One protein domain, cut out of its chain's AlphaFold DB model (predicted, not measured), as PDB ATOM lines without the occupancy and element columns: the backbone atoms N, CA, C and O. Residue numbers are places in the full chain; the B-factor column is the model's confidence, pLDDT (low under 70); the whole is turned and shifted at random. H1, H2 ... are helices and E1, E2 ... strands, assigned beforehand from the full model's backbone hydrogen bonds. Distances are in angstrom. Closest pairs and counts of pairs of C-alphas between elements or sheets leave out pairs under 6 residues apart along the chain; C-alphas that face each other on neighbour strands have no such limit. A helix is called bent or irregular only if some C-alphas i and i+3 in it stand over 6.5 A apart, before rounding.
ATOM      1  N   ASP A 464      98.312  89.909  86.721       90.62
ATOM      2  CA  ASP A 464      99.382  90.697  87.331       90.62
ATOM      3  C   ASP A 464     100.692  90.554  86.568       90.62
ATOM      4  O   ASP A 464     101.360  91.551  86.301       90.62
ATOM      5  N   PHE A 465     101.042  89.336  86.148       90.12
ATOM      6  CA  PHE A 465     102.204  89.116  85.302       90.12
ATOM      7  C   PHE A 465     102.091  89.958  84.031       90.12
ATOM      8  O   PHE A 465     103.043  90.643  83.674       90.12
ATOM      9  N   VAL A 466     100.934  89.973  83.363       88.69
ATOM     10  CA  VAL A 466     100.711  90.754  82.134       88.69
ATOM     11  C   VAL A 466     100.719  92.268  82.383       88.69
ATOM     12  O   VAL A 466     101.330  92.997  81.602       88.69
ATOM     13  N   THR A 467     100.062  92.757  83.436       88.31
ATOM     14  CA  THR A 467      99.881  94.198  83.683       88.31
ATOM     15  C   THR A 467     101.087  94.843  84.358       88.31
ATOM     16  O   THR A 467     101.481  95.947  83.982       88.31
ATOM     17  N   ASN A 468     101.718  94.151  85.305       84.19
ATOM     18  CA  ASN A 468     102.775  94.682  86.169       84.19
ATOM     19  C   ASN A 468     104.164  94.275  85.664       84.19
ATOM     20  O   ASN A 468     104.992  93.738  86.395       84.19
ATOM     21  N   ALA A 469     104.418  94.527  84.380       80.44
ATOM     22  CA  ALA A 469     105.677  94.197  83.725       80.44
ATOM     23  C   ALA A 469     106.445  95.471  83.343       80.44
ATOM     24  O   ALA A 469     106.107  96.118  82.340       80.44
ATOM     25  N   PRO A 470     107.511  95.841  84.076       75.88
ATOM     26  CA  PRO A 470     108.378  96.946  83.691       75.88
ATOM     27  C   PRO A 470     108.884  96.747  82.257       75.88
ATOM     28  O   PRO A 470     109.542  95.759  81.934       75.88
ATOM     29  N   ARG A 471     108.532  97.674  81.353       80.69
ATOM     30  CA  ARG A 471     108.850  97.590  79.911       80.69
ATOM     31  C   ARG A 471     108.364  96.293  79.237       80.69
ATOM     32  O   ARG A 471     108.966  95.856  78.255       80.69
ATOM     33  N   ARG A 472     107.283  95.687  79.747       84.19
ATOM     34  CA  ARG A 472     106.727  94.408  79.270       84.19
ATOM     35  C   ARG A 472     107.750  93.275  79.283       84.19
ATOM     36  O   ARG A 472     107.847  92.512  78.322       84.19
ATOM     37  N   ARG A 473     108.566  93.198  80.332       87.06
ATOM     38  CA  ARG A 473     109.619  92.194  80.499       87.06
ATOM     39  C   ARG A 473     109.593  91.641  81.914       87.06
ATOM     40  O   ARG A 473     109.340  92.385  82.851       87.06
ATOM     41  N   HIS A 474     109.925  90.361  82.030       89.19
ATOM     42  CA  HIS A 474     110.105  89.666  83.301       89.19
ATOM     43  C   HIS A 474     111.395  88.850  83.280       89.19
ATOM     44  O   HIS A 474     111.766  88.351  82.213       89.19
ATOM     45  N   PRO A 475     112.088  88.704  84.416       89.81
ATOM     46  CA  PRO A 475     113.140  87.709  84.584       89.81
ATOM     47  C   PRO A 475     112.685  86.299  84.172       89.81
ATOM     48  O   PRO A 475     111.519  85.934  84.333       89.81
ATOM     49  N   LEU A 476     113.613  85.480  83.675       87.06
ATOM     50  CA  LEU A 476     113.355  84.086  83.304       87.06
ATOM     51  C   LEU A 476     112.751  83.288  84.467       87.06
ATOM     52  O   LEU A 476     111.827  82.508  84.244       87.06
ATOM     53  N   ARG A 477     113.219  83.520  85.700       86.62
ATOM     54  CA  ARG A 477     112.668  82.874  86.903       86.62
ATOM     55  C   ARG A 477     111.161  83.090  87.056       86.62
ATOM     56  O   ARG A 477     110.446  82.158  87.406       86.62
ATOM     57  N   ASP A 478     110.662  84.281  86.737       88.88
ATOM     58  CA  ASP A 478     109.249  84.616  86.915       88.88
ATOM     59  C   ASP A 478     108.401  83.986  85.804       88.88
ATOM     60  O   ASP A 478     107.307  83.488  86.063       88.88
ATOM     61  N   TRP A 479     108.946  83.881  84.586       90.44
ATOM     62  CA  TRP A 479     108.349  83.052  83.535       90.44
ATOM     63  C   TRP A 479     108.276  81.577  83.923       90.44
ATOM     64  O   TRP A 479     107.241  80.947  83.721       90.44
ATOM     65  N   GLN A 480     109.363  81.012  84.453       90.00
ATOM     66  CA  GLN A 480     109.416  79.610  84.866       90.00
ATOM     67  C   GLN A 480     108.425  79.327  86.000       90.00
ATOM     68  O   GLN A 480     107.701  78.334  85.926       90.00
ATOM     69  N   ARG A 481     108.328  80.222  86.992       88.69
ATOM     70  CA  ARG A 481     107.334  80.156  88.078       88.69
ATOM     71  C   ARG A 481     105.905  80.162  87.535       88.69
ATOM     72  O   ARG A 481     105.140  79.245  87.830       88.69
ATOM     73  N   LEU A 482     105.568  81.138  86.686       91.00
ATOM     74  CA  LEU A 482     104.240  81.232  86.079       91.00
ATOM     75  C   LEU A 482     103.909  79.980  85.259       91.00
ATOM     76  O   LEU A 482     102.831  79.406  85.407       91.00
ATOM     77  N   LEU A 483     104.832  79.540  84.401       90.56
ATOM     78  CA  LEU A 483     104.620  78.364  83.561       90.56
ATOM     79  C   LEU A 483     104.480  77.090  84.381       90.56
ATOM     80  O   LEU A 483     103.641  76.268  84.030       90.56
ATOM     81  N   GLY A 484     105.231  76.940  85.472       88.88
ATOM     82  CA  GLY A 484     105.067  75.834  86.413       88.88
ATOM     83  C   GLY A 484     103.659  75.796  87.010       88.88
ATOM     84  O   GLY A 484     103.004  74.755  86.972       88.88
ATOM     85  N   TRP A 485     103.152  76.941  87.476       87.81
ATOM     86  CA  TRP A 485     101.816  77.023  88.067       87.81
ATOM     87  C   TRP A 485     100.698  76.785  87.041       87.81
ATOM     88  O   TRP A 485      99.774  76.014  87.303       87.81
ATOM     89  N   ILE A 486     100.805  77.353  85.832       89.88
ATOM     90  CA  ILE A 486      99.846  77.046  84.762       89.88
ATOM     91  C   ILE A 486      99.923  75.556  84.415       89.88
ATOM     92  O   ILE A 486      98.899  74.888  84.345       89.88
ATOM     93  N   ASN A 487     101.127  75.006  84.243       88.12
ATOM     94  CA  ASN A 487     101.337  73.599  83.915       88.12
ATOM     95  C   ASN A 487     100.684  72.654  84.931       88.12
ATOM     96  O   ASN A 487     100.163  71.616  84.519       88.12
ATOM     97  N   TRP A 488     100.702  73.026  86.213       86.19
ATOM     98  CA  TRP A 488      99.986  72.342  87.284       86.19
ATOM     99  C   TRP A 488      98.467  72.437  87.118       86.19
ATOM    100  O   TRP A 488      97.788  71.414  87.094       86.19
ATOM    101  N   GLY A 489      97.933  73.644  86.916       84.69
ATOM    102  CA  GLY A 489      96.497  73.848  86.717       84.69
ATOM    103  C   GLY A 489      95.931  73.119  85.495       84.69
ATOM    104  O   GLY A 489      94.810  72.610  85.516       84.69
ATOM    105  N   LEU A 490      96.732  72.994  84.437       85.94
ATOM    106  CA  LEU A 490      96.345  72.290  83.217       85.94
ATOM    107  C   LEU A 490      96.320  70.766  83.356       85.94
ATOM    108  O   LEU A 490      95.837  70.099  82.440       85.94
ATOM    109  N   ASN A 491      96.754  70.208  84.491       82.00
ATOM    110  CA  ASN A 491      96.554  68.790  84.776       82.00
ATOM    111  C   ASN A 491      95.080  68.407  84.868       82.00
ATOM    112  O   ASN A 491      94.815  67.230  84.765       82.00
ATOM    113  N   VAL A 492      94.133  69.337  85.010       83.56
ATOM    114  CA  VAL A 492      92.682  69.047  84.962       83.56
ATOM    115  C   VAL A 492      91.962  69.826  83.859       83.56
ATOM    116  O   VAL A 492      90.738  69.852  83.795       83.56
ATOM    117  N   GLN A 493      92.724  70.486  82.981       84.06
ATOM    118  CA  GLN A 493      92.231  71.257  81.834       84.06
ATOM    119  C   GLN A 493      93.124  70.999  80.604       84.06
ATOM    120  O   GLN A 493      93.716  71.931  80.047       84.06
ATOM    121  N   PRO A 494      93.266  69.734  80.159       77.25
ATOM    122  CA  PRO A 494      94.266  69.349  79.160       77.25
ATOM    123  C   PRO A 494      94.090  70.074  77.816       77.25
ATOM    124  O   PRO A 494      95.075  70.382  77.148       77.25
ATOM    125  N   LEU A 495      92.857  70.442  77.447       82.00
ATOM    126  CA  LEU A 495      92.555  71.149  76.195       82.00
ATOM    127  C   LEU A 495      93.197  72.541  76.092       82.00
ATOM    128  O   LEU A 495      93.378  73.046  74.987       82.00
ATOM    129  N   LEU A 496      93.588  73.150  77.215       83.19
ATOM    130  CA  LEU A 496      94.270  74.446  77.232       83.19
ATOM    131  C   LEU A 496      95.796  74.322  77.073       83.19
ATOM    132  O   LEU A 496      96.473  75.332  76.889       83.19
ATOM    133  N   CYS A 497      96.365  73.109  77.090       78.69
ATOM    134  CA  CYS A 497      97.814  72.890  76.984       78.69
ATOM    135  C   CYS A 497      98.478  73.551  75.764       78.69
ATOM    136  O   CYS A 497      99.559  74.123  75.936       78.69
ATOM    137  N   PRO A 498      97.881  73.535  74.552       83.38
ATOM    138  CA  PRO A 498      98.474  74.201  73.391       83.38
ATOM    139  C   PRO A 498      98.753  75.696  73.606       83.38
ATOM    140  O   PRO A 498      99.681  76.232  72.999       83.38
ATOM    141  N   ALA A 499      98.027  76.363  74.513       82.19
ATOM    142  CA  ALA A 499      98.241  77.776  74.828       82.19
ATOM    143  C   ALA A 499      99.627  78.056  75.447       82.19
ATOM    144  O   ALA A 499     100.150  79.161  75.309       82.19
ATOM    145  N   LEU A 500     100.267  77.060  76.075       85.31
ATOM    146  CA  LEU A 500     101.594  77.217  76.681       85.31
ATOM    147  C   LEU A 500     102.749  77.188  75.671       85.31
ATOM    148  O   LEU A 500     103.857  77.627  75.989       85.31
ATOM    149  N   GLN A 501     102.519  76.692  74.451       84.81
ATOM    150  CA  GLN A 501     103.589  76.440  73.483       84.81
ATOM    151  C   GLN A 501     104.368  77.713  73.125       84.81
ATOM    152  O   GLN A 501     105.597  77.686  73.009       84.81
ATOM    153  N   ALA A 502     103.667  78.840  72.982       86.38
ATOM    154  CA  ALA A 502     104.285  80.126  72.674       86.38
ATOM    155  C   ALA A 502     105.212  80.602  73.804       86.38
ATOM    156  O   ALA A 502     106.309  81.099  73.541       86.38
ATOM    157  N   ALA A 503     104.809  80.402  75.059       87.50
ATOM    158  CA  ALA A 503     105.594  80.802  76.219       87.50
ATOM    159  C   ALA A 503     106.834  79.914  76.411       87.50
ATOM    160  O   ALA A 503     107.936  80.436  76.568       87.50
ATOM    161  N   TYR A 504     106.701  78.588  76.279       87.75
ATOM    162  CA  TYR A 504     107.855  77.679  76.308       87.75
ATOM    163  C   TYR A 504     108.847  77.941  75.173       87.75
ATOM    164  O   TYR A 504     110.057  77.882  75.378       87.75
ATOM    165  N   THR A 505     108.354  78.256  73.972       87.81
ATOM    166  CA  THR A 505     109.215  78.614  72.834       87.81
ATOM    167  C   THR A 505     110.035  79.865  73.136       87.81
ATOM    168  O   THR A 505     111.206  79.935  72.780       87.81
ATOM    169  N   LYS A 506     109.440  80.828  73.842       87.25
ATOM    170  CA  LYS A 506     110.068  82.103  74.183       87.25
ATOM    171  C   LYS A 506     111.178  81.992  75.230       87.25
ATOM    172  O   LYS A 506     112.136  82.753  75.155       87.25
ATOM    173  N   ILE A 507     111.068  81.063  76.177       88.94
ATOM    174  CA  ILE A 507     112.107  80.847  77.197       88.94
ATOM    175  C   ILE A 507     113.150  79.793  76.800       88.94
ATOM    176  O   ILE A 507     114.090  79.531  77.550       88.94
ATOM    177  N   ARG A 508     112.992  79.163  75.632       88.69
ATOM    178  CA  ARG A 508     113.862  78.080  75.171       88.69
ATOM    179  C   ARG A 508     115.310  78.554  75.031       88.69
ATOM    180  O   ARG A 508     115.578  79.555  74.378       88.69
ATOM    181  N   GLY A 509     116.241  77.780  75.591       85.00
ATOM    182  CA  GLY A 509     117.682  78.040  75.500       85.00
ATOM    183  C   GLY A 509     118.198  79.118  76.456       85.00
ATOM    184  O   GLY A 509     119.394  79.387  76.464       85.00
ATOM    185  N   LEU A 510     117.327  79.717  77.275       85.31
ATOM    186  CA  LEU A 510     117.732  80.648  78.323       85.31
ATOM    187  C   LEU A 510     118.054  79.868  79.603       85.31
ATOM    188  O   LEU A 510     117.263  79.025  80.026       85.31
ATOM    189  N   ALA A 511     119.208  80.151  80.206       76.94
ATOM    190  CA  ALA A 511     119.700  79.434  81.388       76.94
ATOM    191  C   ALA A 511     119.835  80.324  82.634       76.94
ATOM    192  O   ALA A 511     119.691  79.834  83.751       76.94
ATOM    193  N   THR A 512     120.081  81.626  82.470       78.19
ATOM    194  CA  THR A 512     120.300  82.541  83.599       78.19
ATOM    195  C   THR A 512     118.969  83.057  84.148       78.19
ATOM    196  O   THR A 512     118.183  83.678  83.432       78.19
ATOM    197  N   ALA A 513     118.715  82.834  85.440       73.12
ATOM    198  CA  ALA A 513     117.451  83.170  86.105       73.12
ATOM    199  C   ALA A 513     117.057  84.655  85.971       73.12
ATOM    200  O   ALA A 513     115.878  84.981  85.800       73.12
ATOM    201  N   CYS A 514     118.048  85.549  85.991       78.94
ATOM    202  CA  CYS A 514     117.878  86.998  85.880       78.94
ATOM    203  C   CYS A 514     117.721  87.500  84.432       78.94
ATOM    204  O   CYS A 514     117.494  88.692  84.223       78.94
ATOM    205  N   THR A 515     117.827  86.631  83.414       83.88
ATOM    206  CA  THR A 515     117.676  87.046  82.011       83.88
ATOM    207  C   THR A 515     116.315  87.697  81.791       83.88
ATOM    208  O   THR A 515     115.275  87.098  82.046       83.88
ATOM    209  N   SER A 516     116.316  88.929  81.281       87.06
ATOM    210  CA  SER A 516     115.096  89.687  81.003       87.06
ATOM    211  C   SER A 516     114.411  89.199  79.721       87.06
ATOM    212  O   SER A 516     114.916  89.407  78.615       87.06
ATOM    213  N   VAL A 517     113.224  88.608  79.859       84.50
ATOM    214  CA  VAL A 517     112.435  88.018  78.771       84.50
ATOM    215  C   VAL A 517     111.202  88.888  78.465       84.50
ATOM    216  O   VAL A 517     110.397  89.157  79.362       84.50
ATOM    217  N   PRO A 518     111.005  89.346  77.211       84.12
ATOM    218  CA  PRO A 518     109.880  90.209  76.835       84.12
ATOM    219  C   PRO A 518     108.549  89.454  76.772       84.12
ATOM    220  O   PRO A 518     108.523  88.291  76.402       84.12
ATOM    221  N   GLN A 519     107.417  90.111  77.027       78.38
ATOM    222  CA  GLN A 519     106.067  89.520  76.986       78.38
ATOM    223  C   GLN A 519     105.486  89.401  75.583       78.38
ATOM    224  O   GLN A 519     105.025  88.328  75.199       78.38
TER     225      GLN A 519
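This is residues 464 to 519 of the 530 residues of an uncharacterized protein of Sparassis crispa (UniProt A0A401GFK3). A small sheet of two antiparallel strands, E1 and E2, caps the open end of a helical hairpin, H2 and H3, and the short H1 lies off to one side. The 56 printed residues, mostly helix by class, run H1 E1 H2 H3 E2. The whole is compact, with a radius of gyration of the C-alphas of 11.6 A and spans of 32 by 25 by 15 A.

E1, residues 473 to 475, and E2, residues 516 to 518, are antiparallel at 144 degrees, with N 474 and O 517 3.0 A apart, within hydrogen-bond range. H2, residues 476 to 492, and H3, residues 494 to 507, touch as a hairpin at a shallow tilt of 13 degrees, opposite ways; their closest C-alphas, Leu 490 and Cys 497, are 6.4 A apart. The O i to N i+4 pairs within range are 11 of 13 in H2 and 4 of 10 in H3, where 7 of 11 O i to N i+3 pairs are. H1, residues 464 to 467, too short for an O i to N i+4 pair, is apart from H3 and only just from H2, closest 8.2 A.

H2 spans 25.6 A from C-alpha 476 at (113.355, 84.086, 83.304), H3 21.3 A, E1 7.0 A, E2 6.7 A and H1 5.1 A. H3 is irregular: C-alphas 495 and 498 are 7.2 A apart. E2 ends at C-alpha 518 (109.880, 90.209, 76.835).

The C-alphas farthest apart, Arg 471 and Val 492, are 33.2 A apart. The printed part has no cut, no link is long, and no printed residue is under 70 in pLDDT.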